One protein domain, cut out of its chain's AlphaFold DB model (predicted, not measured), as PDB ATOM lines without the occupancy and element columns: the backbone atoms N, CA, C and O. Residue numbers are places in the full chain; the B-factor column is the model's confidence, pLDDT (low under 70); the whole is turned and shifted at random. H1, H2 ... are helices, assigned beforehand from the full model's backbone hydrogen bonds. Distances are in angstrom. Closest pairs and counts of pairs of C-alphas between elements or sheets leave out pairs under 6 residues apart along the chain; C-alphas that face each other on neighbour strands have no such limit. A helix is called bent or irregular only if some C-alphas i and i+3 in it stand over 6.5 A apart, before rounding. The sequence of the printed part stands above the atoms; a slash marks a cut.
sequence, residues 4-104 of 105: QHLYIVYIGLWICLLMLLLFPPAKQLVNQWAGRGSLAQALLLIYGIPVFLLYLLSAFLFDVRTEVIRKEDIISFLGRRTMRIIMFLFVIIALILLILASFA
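This is residues 4 to 104 of the 105 residues of an uncharacterized protein of Syntrophus sp. (in: Bacteria) (UniProt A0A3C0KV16). Three long helical rods stand side by side in a loose row, with H3 in the middle, H4b, the long arm of the bent helix H4, along one side and H1 along the other. Neighbours in the row run opposite ways, and two short pieces turn the chain at the ends: H2 between H1 and H3 at one end, and the arm H4a between H3 and H4b at the other. The printed part has 101 residues with four named helices, H1, H2, H3 and H4 in chain order, and no named strand; the class is all helix. It is loose, with a radius of gyration of the C-alphas of 16.0 A, and elongated, spanning 46 by 28 by 17 A.

H4, residues 71 to 103, is the longest helix by residues; by its hydrogen bonds it was assigned as one helix, but it is bent, with C-alphas 80 and 83 7.8 A apart. Its arms are H4a, residues 71 to 80, and H4b, residues 83 to 103, 30.4 A long and ending with C-alpha 103 at (-32.053, -33.273, 54.201). H3, residues 39 to 63, is 34.4 A long, beginning with C-alpha 39 at (-29.767, -24.936, 59.574). It has a kink of 35 degrees near residue 49, yet is neither bent nor irregular, but only just: C-alphas 46 and 49 are 6.5 A apart. H1, residues 4 to 22, is 27.2 A long and begins with C-alpha 4 at (-17.205, -29.477, 94.090). H2 is residues 24 to 34, 15.5 A.

H3 is the hub, touching three other helices. H4b touches it at a shallow tilt of 28 degrees, opposite ways; their closest C-alphas, of Ala 40 and Ile 96, are 6.4 A apart. H1 touches H3 at a shallow tilt of 29 degrees, opposite ways, closest at the C-alphas of Leu 17 and Pro 50, 6.5 A. H2 touches H3 residues 39 to 46 alone, at a steep tilt of 60 degrees, opposite ways, with the C-alphas of Val 30 and Ala 42 closest at 5.6 A. H4a only just touches H3, with 3 pairs of C-alphas within 8 A, at H3 residues 60 to 63 alone; the closest C-alphas are those of Phe 60 and Phe 77, 7.0 A, and the lines stand at 71 degrees, only just about perpendicular. The helix packing is part aligned, part crossed, with 2 of these 4 pairs at a shallow tilt. The lines of H4a and H4b stand at 64 degrees, a steep tilt. H1 and H2 are close but not clearly touching, while H1 and H4b are apart. Each O i to N i+4 pair is within hydrogen-bond range in H1, H2, H4a and H4b; in H3 19 of 21 are.

The two C-alphas farthest apart, of Val 68 and Ala 104, are 49.0 A apart. The printed part has no cut; the links H1 to H2 and H2 to H3 are tight, and H3 to H4 is short. The mean pLDDT of the printed part is 82.0, with residues 24, 26 to 27, 30, 33 to 37 and 103 to 104 under 70.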
ATOM      1  N   GLN A   4     -15.757 -29.457  93.822       84.94
ATOM      2  CA  GLN A   4     -17.205 -29.477  94.090       84.94
ATOM      3  C   GLN A   4     -18.001 -28.485  93.228       84.94
ATOM      4  O   GLN A   4     -19.084 -28.816  92.757       84.94
ATOM      5  N   HIS A   5     -17.453 -27.297  92.963       85.25
ATOM      6  CA  HIS A   5     -18.139 -26.298  92.143       85.25
ATOM      7  C   HIS A   5     -18.225 -26.743  90.678       85.25
ATOM      8  O   HIS A   5     -19.221 -26.475  90.015       85.25
ATOM      9  N   LEU A   6     -17.223 -27.477  90.179       85.00
ATOM     10  CA  LEU A   6     -17.271 -28.042  88.828       85.00
ATOM     11  C   LEU A   6     -18.326 -29.136  88.698       85.00
ATOM     12  O   LEU A   6     -18.950 -29.222  87.649       85.00
ATOM     13  N   TYR A   7     -18.566 -29.935  89.742       86.62
ATOM     14  CA  TYR A   7     -19.663 -30.906  89.721       86.62
ATOM     15  C   TYR A   7     -21.030 -30.225  89.645       86.62
ATOM     16  O   TYR A   7     -21.886 -30.679  88.893       86.62
ATOM     17  N   ILE A   8     -21.221 -29.107  90.353       89.81
ATOM     18  CA  ILE A   8     -22.459 -28.319  90.267       89.81
ATOM     19  C   ILE A   8     -22.651 -27.785  88.843       89.81
ATOM     20  O   ILE A   8     -23.720 -27.950  88.262       89.81
ATOM     21  N   VAL A   9     -21.601 -27.205  88.249       88.31
ATOM     22  CA  VAL A   9     -21.632 -26.722  86.858       88.31
ATOM     23  C   VAL A   9     -21.904 -27.871  85.881       88.31
ATOM     24  O   VAL A   9     -22.690 -27.710  84.953       88.31
ATOM     25  N   TYR A  10     -21.308 -29.042  86.109       88.88
ATOM     26  CA  TYR A  10     -21.492 -30.233  85.281       88.88
ATOM     27  C   TYR A  10     -22.930 -30.747  85.298       88.88
ATOM     28  O   TYR A  10     -23.516 -30.979  84.243       88.88
ATOM     29  N   ILE A  11     -23.519 -30.871  86.488       90.31
ATOM     30  CA  ILE A  11     -24.919 -31.266  86.654       90.31
ATOM     31  C   ILE A  11     -25.839 -30.213  86.027       90.31
ATOM     32  O   ILE A  11     -26.761 -30.565  85.297       90.31
ATOM     33  N   GLY A  12     -25.558 -28.924  86.242       90.94
ATOM     34  CA  GLY A  12     -26.314 -27.829  85.633       90.94
ATOM     35  C   GLY A  12     -26.297 -27.874  84.102       90.94
ATOM     36  O   GLY A  12     -27.340 -27.713  83.474       90.94
ATOM     37  N   LEU A  13     -25.144 -28.168  83.494       89.75
ATOM     38  CA  LEU A  13     -25.004 -28.356  82.046       89.75
ATOM     39  C   LEU A  13     -25.810 -29.552  81.532       89.75
ATOM     40  O   LEU A  13     -26.449 -29.440  80.489       89.75
ATOM     41  N   TRP A  14     -25.827 -30.669  82.263       91.44
ATOM     42  CA  TRP A  14     -26.653 -31.826  81.914       91.44
ATOM     43  C   TRP A  14     -28.143 -31.511  81.967       91.44
ATOM     44  O   TRP A  14     -28.864 -31.830  81.024       91.44
ATOM     45  N   ILE A  15     -28.599 -30.857  83.037       90.12
ATOM     46  CA  ILE A  15     -29.998 -30.442  83.180       90.12
ATOM     47  C   ILE A  15     -30.371 -29.468  82.060       90.12
ATOM     48  O   ILE A  15     -31.419 -29.626  81.441       90.12
ATOM     49  N   CYS A  16     -29.496 -28.506  81.752       87.31
ATOM     50  CA  CYS A  16     -29.702 -27.550  80.671       87.31
ATOM     51  C   CYS A  16     -29.816 -28.252  79.311       87.31
ATOM     52  O   CYS A  16     -30.778 -28.011  78.590       87.31
ATOM     53  N   LEU A  17     -28.900 -29.177  78.989       86.06
ATOM     54  CA  LEU A  17     -28.954 -29.967  77.754       86.06
ATOM     55  C   LEU A  17     -30.250 -30.786  77.670       86.06
ATOM     56  O   LEU A  17     -30.896 -30.823  76.625       86.06
ATOM     57  N   LEU A  18     -30.635 -31.433  78.768       86.94
ATOM     58  CA  LEU A  18     -31.820 -32.283  78.832       86.94
ATOM     59  C   LEU A  18     -33.099 -31.454  78.660       86.94
ATOM     60  O   LEU A  18     -33.973 -31.836  77.884       86.94
ATOM     61  N   MET A  19     -33.171 -30.278  79.286       84.94
ATOM     62  CA  MET A  19     -34.225 -29.305  79.010       84.94
ATOM     63  C   MET A  19     -34.224 -28.903  77.538       84.94
ATOM     64  O   MET A  19     -35.269 -28.971  76.910       84.94
ATOM     65  N   LEU A  20     -33.074 -28.569  76.953       82.56
ATOM     66  CA  LEU A  20     -32.966 -28.155  75.550       82.56
ATOM     67  C   LEU A  20     -33.446 -29.227  74.554       82.56
ATOM     68  O   LEU A  20     -34.010 -28.905  73.510       82.56
ATOM     69  N   LEU A  21     -33.213 -30.503  74.868       80.62
ATOM     70  CA  LEU A  21     -33.648 -31.642  74.056       80.62
ATOM     71  C   LEU A  21     -35.152 -31.912  74.191       80.62
ATOM     72  O   LEU A  21     -35.815 -32.252  73.205       80.62
ATOM     73  N   LEU A  22     -35.688 -31.771  75.407       81.69
ATOM     74  CA  LEU A  22     -37.079 -32.095  75.718       81.69
ATOM     75  C   LEU A  22     -38.043 -30.925  75.495       81.69
ATOM     76  O   LEU A  22     -39.220 -31.170  75.240       81.69
ATOM     77  N   PHE A  23     -37.585 -29.670  75.554       80.44
ATOM     78  CA  PHE A  23     -38.460 -28.505  75.428       80.44
ATOM     79  C   PHE A  23     -38.925 -28.299  73.973       80.44
ATOM     80  O   PHE A  23     -38.107 -28.016  73.092       80.44
ATOM     81  N   PRO A  24     -40.246 -28.328  73.706       68.88
ATOM     82  CA  PRO A  24     -40.808 -28.007  72.394       68.88
ATOM     83  C   PRO A  24     -40.374 -26.651  71.807       68.88
ATOM     84  O   PRO A  24     -40.096 -26.602  70.605       68.88
ATOM     85  N   PRO A  25     -40.247 -25.551  72.582       70.44
ATOM     86  CA  PRO A  25     -39.859 -24.268  72.002       70.44
ATOM     87  C   PRO A  25     -38.383 -24.220  71.590       70.44
ATOM     88  O   PRO A  25     -38.049 -23.435  70.712       70.44
ATOM     89  N   ALA A  26     -37.505 -25.079  72.124       66.00
ATOM     90  CA  ALA A  26     -36.125 -25.188  71.638       66.00
ATOM     91  C   ALA A  26     -36.089 -25.734  70.200       66.00
ATOM     92  O   ALA A  26     -35.370 -25.212  69.350       66.00
ATOM     93  N   LYS A  27     -36.952 -26.712  69.891       68.88
ATOM     94  CA  LYS A  27     -37.134 -27.231  68.526       68.88
ATOM     95  C   LYS A  27     -37.713 -26.167  67.592       68.88
ATOM     96  O   LYS A  27     -37.277 -26.043  66.451       68.88
ATOM     97  N   GLN A  28     -38.660 -25.360  68.078       70.19
ATOM     98  CA  GLN A  28     -39.186 -24.227  67.312       70.19
ATOM     99  C   GLN A  28     -38.123 -23.154  67.067       70.19
ATOM    100  O   GLN A  28     -38.058 -22.631  65.962       70.19
ATOM    101  N   LEU A  29     -37.258 -22.870  68.043       70.38
ATOM    102  CA  LEU A  29     -36.126 -21.949  67.907       70.38
ATOM    103  C   LEU A  29     -35.151 -22.406  66.821       70.38
ATOM    104  O   LEU A  29     -34.779 -21.606  65.965       70.38
ATOM    105  N   VAL A  30     -34.800 -23.695  66.805       69.81
ATOM    106  CA  VAL A  30     -33.955 -24.295  65.760       69.81
ATOM    107  C   VAL A  30     -34.614 -24.146  64.393       69.81
ATOM    108  O   VAL A  30     -33.963 -23.697  63.457       69.81
ATOM    109  N   ASN A  31     -35.910 -24.445  64.281       70.31
ATOM    110  CA  ASN A  31     -36.646 -24.330  63.020       70.31
ATOM    111  C   ASN A  31     -36.805 -22.871  62.557       70.31
ATOM    112  O   ASN A  31     -36.706 -22.588  61.367       70.31
ATOM    113  N   GLN A  32     -37.007 -21.926  63.478       71.75
ATOM    114  CA  GLN A  32     -37.090 -20.495  63.167       71.75
ATOM    115  C   GLN A  32     -35.739 -19.927  62.727       71.75
ATOM    116  O   GLN A  32     -35.685 -19.115  61.805       71.75
ATOM    117  N   TRP A  33     -34.646 -20.358  63.360       68.81
ATOM    118  CA  TRP A  33     -33.290 -19.974  62.968       68.81
ATOM    119  C   TRP A  33     -32.867 -20.636  61.656       68.81
ATOM    120  O   TRP A  33     -32.262 -19.977  60.817       68.81
ATOM    121  N   ALA A  34     -33.261 -21.891  61.430       64.56
ATOM    122  CA  ALA A  34     -33.096 -22.571  60.150       64.56
ATOM    123  C   ALA A  34     -33.901 -21.901  59.023       64.56
ATOM    124  O   ALA A  34     -33.446 -21.870  57.888       64.56
ATOM    125  N   GLY A  35     -35.062 -21.313  59.327       62.88
ATOM    126  CA  GLY A  35     -35.850 -20.538  58.363       62.88
ATOM    127  C   GLY A  35     -35.285 -19.145  58.044       62.88
ATOM    128  O   GLY A  35     -35.707 -18.534  57.068       62.88
ATOM    129  N   ARG A  36     -34.347 -18.624  58.851       63.59
ATOM    130  CA  ARG A  36     -33.719 -17.295  58.679       63.59
ATOM    131  C   ARG A  36     -32.227 -17.354  58.318       63.59
ATOM    132  O   ARG A  36     -31.600 -16.306  58.192       63.59
ATOM    133  N   GLY A  37     -31.649 -18.545  58.171       66.06
ATOM    134  CA  GLY A  37     -30.215 -18.739  57.963       66.06
ATOM    135  C   GLY A  37     -29.841 -20.204  57.733       66.06
ATOM    136  O   GLY A  37     -30.667 -21.018  57.339       66.06
ATOM    137  N   SER A  38     -28.577 -20.563  57.968       71.81
ATOM    138  CA  SER A  38     -28.119 -21.945  57.784       71.81
ATOM    139  C   SER A  38     -28.585 -22.842  58.937       71.81
ATOM    140  O   SER A  38     -28.183 -22.646  60.086       71.81
ATOM    141  N   LEU A  39     -29.363 -23.886  58.625       73.81
ATOM    142  CA  LEU A  39     -29.767 -24.936  59.574       73.81
ATOM    143  C   LEU A  39     -28.552 -25.555  60.297       73.81
ATOM    144  O   LEU A  39     -28.628 -25.881  61.483       73.81
ATOM    145  N   ALA A  40     -27.399 -25.614  59.618       72.38
ATOM    146  CA  ALA A  40     -26.120 -26.043  60.180       72.38
ATOM    147  C   ALA A  40     -25.718 -25.224  61.410       72.38
ATOM    148  O   ALA A  40     -25.345 -25.776  62.442       72.38
ATOM    149  N   GLN A  41     -25.801 -23.896  61.295       71.50
ATOM    150  CA  GLN A  41     -25.392 -22.973  62.347       71.50
ATOM    151  C   GLN A  41     -26.337 -23.062  63.543       71.50
ATOM    152  O   GLN A  41     -25.872 -23.075  64.680       71.50
ATOM    153  N   ALA A  42     -27.645 -23.195  63.296       76.50
ATOM    154  CA  ALA A  42     -28.628 -23.393  64.355       76.50
ATOM    155  C   ALA A  42     -28.339 -24.678  65.148       76.50
ATOM    156  O   ALA A  42     -28.248 -24.632  66.373       76.50
ATOM    157  N   LEU A  43     -28.104 -25.805  64.467       76.38
ATOM    158  CA  LEU A  43     -27.765 -27.072  65.125       76.38
ATOM    159  C   LEU A  43     -26.440 -26.999  65.898       76.38
ATOM    160  O   LEU A  43     -26.352 -27.486  67.027       76.38
ATOM    161  N   LEU A  44     -25.415 -26.370  65.319       80.19
ATOM    162  CA  LEU A  44     -24.085 -26.286  65.921       80.19
ATOM    163  C   LEU A  44     -24.075 -25.388  67.166       80.19
ATOM    164  O   LEU A  44     -23.468 -25.747  68.173       80.19
ATOM    165  N   LEU A  45     -24.781 -24.256  67.133       78.62
ATOM    166  CA  LEU A  45     -24.858 -23.336  68.268       78.62
ATOM    167  C   LEU A  45     -25.760 -23.871  69.385       78.62
ATOM    168  O   LEU A  45     -25.381 -23.813  70.553       78.62
ATOM    169  N   ILE A  46     -26.934 -24.398  69.033       79.69
ATOM    170  CA  ILE A  46     -27.958 -24.798  70.006       79.69
ATOM    171  C   ILE A  46     -27.605 -26.145  70.642       79.69
ATOM    172  O   ILE A  46     -27.699 -26.280  71.856       79.69
ATOM    173  N   TYR A  47     -27.148 -27.127  69.860       81.00
ATOM    174  CA  TYR A  47     -26.832 -28.465  70.373       81.00
ATOM    175  C   TYR A  47     -25.330 -28.749  70.421       81.00
ATOM    176  O   TYR A  47     -24.849 -29.329  71.394       81.00
ATOM    177  N   GLY A  48     -24.569 -28.311  69.416       82.62
ATOM    178  CA  GLY A  48     -23.128 -28.568  69.343       82.62
ATOM    179  C   GLY A  48     -22.341 -27.949  70.503       82.62
ATOM    180  O   GLY A  48     -21.549 -28.649  71.134       82.62
ATOM    181  N   ILE A  49     -22.582 -26.675  70.836       85.69
ATOM    182  CA  ILE A  49     -21.870 -25.985  71.929       85.69
ATOM    183  C   ILE A  49     -22.127 -26.646  73.293       85.69
ATOM    184  O   ILE A  49     -21.146 -26.973  73.969       85.69
ATOM    185  N   PRO A  50     -23.380 -26.892  73.730       87.12
ATOM    186  CA  PRO A  50     -23.624 -27.554  75.012       87.12
ATOM    187  C   PRO A  50     -23.001 -28.950  75.098       87.12
ATOM    188  O   PRO A  50     -22.393 -29.290  76.113       87.12
ATOM    189  N   VAL A  51     -23.090 -29.739  74.022       87.62
ATOM    190  CA  VAL A  51     -22.479 -31.076  73.954       87.62
ATOM    191  C   VAL A  51     -20.952 -30.986  74.036       87.62
ATOM    192  O   VAL A  51     -20.326 -31.753  74.767       87.62
ATOM    193  N   PHE A  52     -20.343 -30.018  73.353       88.25
ATOM    194  CA  PHE A  52     -18.903 -29.775  73.415       88.25
ATOM    195  C   PHE A  52     -18.431 -29.358  74.812       88.25
ATOM    196  O   PHE A  52     -17.428 -29.875  75.308       88.25
ATOM    197  N   LEU A  53     -19.173 -28.473  75.479       88.38
ATOM    198  CA  LEU A  53     -18.887 -28.067  76.855       88.38
ATOM    199  C   LEU A  53     -19.001 -29.245  77.827       88.38
ATOM    200  O   LEU A  53     -18.125 -29.424  78.673       88.38
ATOM    201  N   LEU A  54     -20.029 -30.083  77.680       90.62
ATOM    202  CA  LEU A  54     -20.185 -31.304  78.472       90.62
ATOM    203  C   LEU A  54     -19.047 -32.294  78.239       90.62
ATOM    204  O   LEU A  54     -18.550 -32.886  79.200       90.62
ATOM    205  N   TYR A  55     -18.600 -32.453  76.992       90.31
ATOM    206  CA  TYR A  55     -17.440 -33.276  76.668       90.31
ATOM    207  C   TYR A  55     -16.174 -32.747  77.349       90.31
ATOM    208  O   TYR A  55     -15.504 -33.506  78.052       90.31
ATOM    209  N   LEU A  56     -15.870 -31.452  77.201       88.69
ATOM    210  CA  LEU A  56     -14.705 -30.823  77.829       88.69
ATOM    211  C   LEU A  56     -14.737 -30.969  79.348       88.69
ATOM    212  O   LEU A  56     -13.731 -31.348  79.943       88.69
ATOM    213  N   LEU A  57     -15.886 -30.708  79.971       88.44
ATOM    214  CA  LEU A  57     -16.026 -30.764  81.420       88.44
ATOM    215  C   LEU A  57     -15.939 -32.201  81.947       88.44
ATOM    216  O   LEU A  57     -15.263 -32.438  82.945       88.44
ATOM    217  N   SER A  58     -16.536 -33.169  81.243       88.75
ATOM    218  CA  SER A  58     -16.385 -34.597  81.560       88.75
ATOM    219  C   SER A  58     -14.919 -35.011  81.471       88.75
ATOM    220  O   SER A  58     -14.354 -35.548  82.421       88.75
ATOM    221  N   ALA A  59     -14.275 -34.716  80.341       87.50
ATOM    222  CA  ALA A  59     -12.875 -35.025  80.094       87.50
ATOM    223  C   ALA A  59     -11.951 -34.406  81.151       87.50
ATOM    224  O   ALA A  59     -11.039 -35.073  81.636       87.50
ATOM    225  N   PHE A  60     -12.217 -33.158  81.531       86.31
ATOM    226  CA  PHE A  60     -11.463 -32.447  82.551       86.31
ATOM    227  C   PHE A  60     -11.637 -33.078  83.936       86.31
ATOM    228  O   PHE A  60     -10.647 -33.325  84.616       86.31
ATOM    229  N   LEU A  61     -12.870 -33.408  84.332       86.94
ATOM    230  CA  LEU A  61     -13.162 -34.070  85.610       86.94
ATOM    231  C   LEU A  61     -12.545 -35.472  85.722       86.94
ATOM    232  O   LEU A  61     -12.237 -35.907  86.836       86.94
ATOM    233  N   PHE A  62     -12.379 -36.173  84.596       85.25
ATOM    234  CA  PHE A  62     -11.732 -37.486  84.543       85.25
ATOM    235  C   PHE A  62     -10.202 -37.404  84.616       85.25
ATOM    236  O   PHE A  62      -9.602 -38.159  85.388       85.25
ATOM    237  N   ASP A  63      -9.585 -36.505  83.841       84.38
ATOM    238  CA  ASP A  63      -8.122 -36.357  83.777       84.38
ATOM    239  C   ASP A  63      -7.561 -35.632  85.012       84.38
ATOM    240  O   ASP A  63      -6.503 -35.998  85.521       84.38
ATOM    241  N   VAL A  64      -8.252 -34.601  85.509       84.06
ATOM    242  CA  VAL A  64      -7.791 -33.773  86.629       84.06
ATOM    243  C   VAL A  64      -8.511 -34.194  87.903       84.06
ATOM    244  O   VAL A  64      -9.663 -33.839  88.154       84.06
ATOM    245  N   ARG A  65      -7.813 -34.978  88.734       81.44
ATOM    246  CA  ARG A  65      -8.360 -35.515  89.990       81.44
ATOM    247  C   ARG A  65      -8.028 -34.693  91.238       81.44
ATOM    248  O   ARG A  65      -8.354 -35.121  92.343       81.44
ATOM    249  N   THR A  66      -7.421 -33.524  91.081       81.75
ATOM    250  CA  THR A  66      -7.036 -32.651  92.195       81.75
ATOM    251  C   THR A  66      -8.256 -31.978  92.835       81.75
ATOM    252  O   THR A  66      -9.236 -31.650  92.167       81.75
ATOM    253  N   GLU A  67      -8.229 -31.782  94.155       77.00
ATOM    254  CA  GLU A  67      -9.336 -31.141  94.887       77.00
ATOM    255  C   GLU A  67      -9.422 -29.630  94.631       77.00
ATOM    256  O   GLU A  67     -10.513 -29.046  94.595       77.00
ATOM    257  N   VAL A  68      -8.263 -29.003  94.419       83.31
ATOM    258  CA  VAL A  68      -8.128 -27.581  94.113       83.31
ATOM    259  C   VAL A  68      -7.643 -27.434  92.680       83.31
ATOM    260  O   VAL A  68      -6.528 -27.820  92.346       83.31
ATOM    261  N   ILE A  69      -8.497 -26.839  91.851       82.88
ATOM    262  CA  ILE A  69      -8.226 -26.582  90.439       82.88
ATOM    263  C   ILE A  69      -7.479 -25.257  90.316       82.88
ATOM    264  O   ILE A  69      -8.033 -24.204  90.681       82.88
ATOM    265  N   ARG A  70      -6.258 -25.309  89.779       87.19
ATOM    266  CA  ARG A  70      -5.449 -24.147  89.396       87.19
ATOM    267  C   ARG A  70      -5.531 -23.901  87.892       87.19
ATOM    268  O   ARG A  70      -5.906 -24.768  87.107       87.19
ATOM    269  N   LYS A  71      -5.170 -22.686  87.476       84.81
ATOM    270  CA  LYS A  71      -5.155 -22.299  86.055       84.81
ATOM    271  C   LYS A  71      -4.158 -23.142  85.247       84.81
ATOM    272  O   LYS A  71      -4.425 -23.478  84.097       84.81
ATOM    273  N   GLU A  72      -3.049 -23.518  85.874       87.69
ATOM    274  CA  GLU A  72      -2.012 -24.399  85.323       87.69
ATOM    275  C   GLU A  72      -2.583 -25.763  84.905       87.69
ATOM    276  O   GLU A  72      -2.279 -26.255  83.818       87.69
ATOM    277  N   ASP A  73      -3.484 -26.332  85.717       84.50
ATOM    278  CA  ASP A  73      -4.127 -27.623  85.448       84.50
ATOM    279  C   ASP A  73      -5.001 -27.562  84.189       84.50
ATOM    280  O   ASP A  73      -5.023 -28.499  83.390       84.50
ATOM    281  N   ILE A  74      -5.692 -26.434  83.987       83.94
ATOM    282  CA  ILE A  74      -6.543 -26.184  82.816       83.94
ATOM    283  C   ILE A  74      -5.686 -26.075  81.553       83.94
ATOM    284  O   ILE A  74      -5.975 -26.736  80.559       83.94
ATOM    285  N   ILE A  75      -4.611 -25.284  81.590       86.56
ATOM    286  CA  ILE A  75      -3.715 -25.104  80.437       86.56
ATOM    287  C   ILE A  75      -3.039 -26.431  80.078       86.56
ATOM    288  O   ILE A  75      -3.006 -26.817  78.911       86.56
ATOM    289  N   SER A  76      -2.557 -27.166  81.085       86.56
ATOM    290  CA  SER A  76      -1.941 -28.481  80.896       86.56
ATOM    291  C   SER A  76      -2.930 -29.497  80.313       86.56
ATOM    292  O   SER A  76      -2.585 -30.266  79.414       86.56
ATOM    293  N   PHE A  77      -4.184 -29.482  80.769       88.25
ATOM    294  CA  PHE A  77      -5.250 -30.297  80.191       88.25
ATOM    295  C   PHE A  77      -5.521 -29.948  78.724       88.25
ATOM    296  O   PHE A  77      -5.513 -30.857  77.890       88.25
ATOM    297  N   LEU A  78      -5.708 -28.662  78.395       85.38
ATOM    298  CA  LEU A  78      -5.943 -28.231  77.012       85.38
ATOM    299  C   LEU A  78      -4.785 -28.662  76.111       85.38
ATOM    300  O   LEU A  78      -5.030 -29.310  75.099       85.38
ATOM    301  N   GLY A  79      -3.540 -28.394  76.517       85.75
ATOM    302  CA  GLY A  79      -2.351 -28.767  75.750       85.75
ATOM    303  C   GLY A  79      -2.294 -30.267  75.449       85.75
ATOM    304  O   GLY A  79      -2.155 -30.656  74.288       85.75
ATOM    305  N   ARG A  80      -2.505 -31.119  76.464       85.81
ATOM    306  CA  ARG A  80      -2.478 -32.588  76.314       85.81
ATOM    307  C   ARG A  80      -3.629 -33.138  75.475       85.81
ATOM    308  O   ARG A  80      -3.458 -34.144  74.788       85.81
ATOM    309  N   ARG A  81      -4.811 -32.519  75.538       85.88
ATOM    310  CA  ARG A  81      -6.011 -32.991  74.828       85.88
ATOM    311  C   ARG A  81      -6.303 -32.274  73.520       85.88
ATOM    312  O   ARG A  81      -7.271 -32.671  72.874       85.88
ATOM    313  N   THR A  82      -5.478 -31.321  73.085       86.00
ATOM    314  CA  THR A  82      -5.659 -30.557  71.837       86.00
ATOM    315  C   THR A  82      -6.111 -31.446  70.679       86.00
ATOM    316  O   THR A  82      -7.152 -31.204  70.078       86.00
ATOM    317  N   MET A  83      -5.406 -32.552  70.430       86.62
ATOM    318  CA  MET A  83      -5.728 -33.439  69.310       86.62
ATOM    319  C   MET A  83      -7.074 -34.162  69.471       86.62
ATOM    320  O   MET A  83      -7.815 -34.301  68.501       86.62
ATOM    321  N   ARG A  84      -7.445 -34.571  70.694       87.31
ATOM    322  CA  ARG A  84      -8.758 -35.189  70.967       87.31
ATOM    323  C   ARG A  84      -9.893 -34.173  70.872       87.31
ATOM    324  O   ARG A  84     -10.987 -34.525  70.452       87.31
ATOM    325  N   ILE A  85      -9.643 -32.928  71.276       87.56
ATOM    326  CA  ILE A  85     -10.590 -31.815  71.145       87.56
ATOM    327  C   ILE A  85     -10.842 -31.526  69.662       87.56
ATOM    328  O   ILE A  85     -11.997 -31.439  69.256       87.56
ATOM    329  N   ILE A  86      -9.782 -31.456  68.850       87.88
ATOM    330  CA  ILE A  86      -9.881 -31.258  67.399       87.88
ATOM    331  C   ILE A  86     -10.641 -32.413  66.742       87.88
ATOM    332  O   ILE A  86     -11.570 -32.158  65.982       87.88
ATOM    333  N   MET A  87     -10.313 -33.671  67.064       89.19
ATOM    334  CA  MET A  87     -11.055 -34.824  66.536       89.19
ATOM    335  C   MET A  87     -12.536 -34.774  66.911       89.19
ATOM    336  O   MET A  87     -13.390 -35.032  66.072       89.19
ATOM    337  N   PHE A  88     -12.857 -34.422  68.154       88.75
ATOM    338  CA  PHE A  88     -14.244 -34.328  68.592       88.75
ATOM    339  C   PHE A  88     -15.008 -33.220  67.851       88.75
ATOM    340  O   PHE A  88     -16.122 -33.451  67.383       88.75
ATOM    341  N   LEU A  89     -14.396 -32.043  67.677       88.00
ATOM    342  CA  LEU A  89     -14.962 -30.960  66.867       88.00
ATOM    343  C   LEU A  89     -15.172 -31.395  65.415       88.00
ATOM    344  O   LEU A  89     -16.234 -31.143  64.853       88.00
ATOM    345  N   PHE A  90     -14.194 -32.089  64.832       89.00
ATOM    346  CA  PHE A  90     -14.297 -32.629  63.482       89.00
ATOM    347  C   PHE A  90     -15.479 -33.596  63.351       89.00
ATOM    348  O   PHE A  90     -16.264 -33.462  62.420       89.00
ATOM    349  N   VAL A  91     -15.663 -34.511  64.309       90.69
ATOM    350  CA  VAL A  91     -16.795 -35.451  64.319       90.69
ATOM    351  C   VAL A  91     -18.132 -34.721  64.448       90.69
ATOM    352  O   VAL A  91     -19.061 -35.053  63.719       90.69
ATOM    353  N   ILE A  92     -18.241 -33.708  65.319       88.19
ATOM    354  CA  ILE A  92     -19.467 -32.900  65.432       88.19
ATOM    355  C   ILE A  92     -19.794 -32.220  64.102       88.19
ATOM    356  O   ILE A  92     -20.931 -32.291  63.639       88.19
ATOM    357  N   ILE A  93     -18.809 -31.576  63.475       85.94
ATOM    358  CA  ILE A  93     -19.006 -30.879  62.200       85.94
ATOM    359  C   ILE A  93     -19.391 -31.877  61.107       85.94
ATOM    360  O   ILE A  93     -20.366 -31.648  60.397       85.94
ATOM    361  N   ALA A  94     -18.675 -32.997  61.000       87.44
ATOM    362  CA  ALA A  94     -18.964 -34.044  60.026       87.44
ATOM    363  C   ALA A  94     -20.379 -34.611  60.200       87.44
ATOM    364  O   ALA A  94     -21.094 -34.776  59.215       87.44
ATOM    365  N   LEU A  95     -20.817 -34.845  61.440       85.50
ATOM    366  CA  LEU A  95     -22.168 -35.315  61.741       85.50
ATOM    367  C   LEU A  95     -23.229 -34.283  61.335       85.50
ATOM    368  O   LEU A  95     -24.231 -34.646  60.731       85.50
ATOM    369  N   ILE A  96     -23.000 -32.996  61.607       82.94
ATOM    370  CA  ILE A  96     -23.916 -31.920  61.196       82.94
ATOM    371  C   ILE A  96     -23.995 -31.822  59.669       82.94
ATOM    372  O   ILE A  96     -25.091 -31.716  59.123       82.94
ATOM    373  N   LEU A  97     -22.858 -31.893  58.974       83.69
ATOM    374  CA  LEU A  97     -22.814 -31.900  57.510       83.69
ATOM    375  C   LEU A  97     -23.527 -33.121  56.924       83.69
ATOM    376  O   LEU A  97     -24.267 -32.975  55.956       83.69
ATOM    377  N   LEU A  98     -23.361 -34.297  57.529       84.31
ATOM    378  CA  LEU A  98     -24.058 -35.517  57.122       84.31
ATOM    379  C   LEU A  98     -25.575 -35.384  57.301       84.31
ATOM    380  O   LEU A  98     -26.330 -35.732  56.398       84.31
ATOM    381  N   ILE A  99     -26.016 -34.834  58.436       79.81
ATOM    382  CA  ILE A  99     -27.428 -34.536  58.694       79.81
ATOM    383  C   ILE A  99     -27.961 -33.599  57.604       79.81
ATOM    384  O   ILE A  99     -28.985 -33.887  56.995       79.81
ATOM    385  N   LEU A 100     -27.252 -32.516  57.289       74.38
ATOM    386  CA  LEU A 100     -27.668 -31.581  56.238       74.38
ATOM    387  C   LEU A 100     -27.738 -32.235  54.861       74.38
ATOM    388  O   LEU A 100     -28.710 -32.017  54.149       74.38
ATOM    389  N   ALA A 101     -26.746 -33.053  54.506       78.88
ATOM    390  CA  ALA A 101     -26.740 -33.793  53.251       78.88
ATOM    391  C   ALA A 101     -27.927 -34.762  53.154       78.88
ATOM    392  O   ALA A 101     -28.487 -34.920  52.079       78.88
ATOM    393  N   SER A 102     -28.360 -35.358  54.272       75.31
ATOM    394  CA  SER A 102     -29.551 -36.221  54.302       75.31
ATOM    395  C   SER A 102     -30.884 -35.469  54.175       75.31
ATOM    396  O   SER A 102     -31.905 -36.094  53.900       75.31
ATOM    397  N   PHE A 103     -30.884 -34.145  54.365       66.75
ATOM    398  CA  PHE A 103     -32.053 -33.273  54.201       66.75
ATOM    399  C   PHE A 103     -32.005 -32.413  52.928       66.75
ATOM    400  O   PHE A 103     -32.980 -31.721  52.632       66.75
ATOM    401  N   ALA A 104     -30.892 -32.423  52.190       58.56
ATOM    402  CA  ALA A 104     -30.803 -31.790  50.882       58.56
ATOM    403  C   ALA A 104     -31.533 -32.678  49.848       58.56
ATOM    404  O   ALA A 104     -31.295 -33.887  49.853       58.56
TER     405      ALA A 104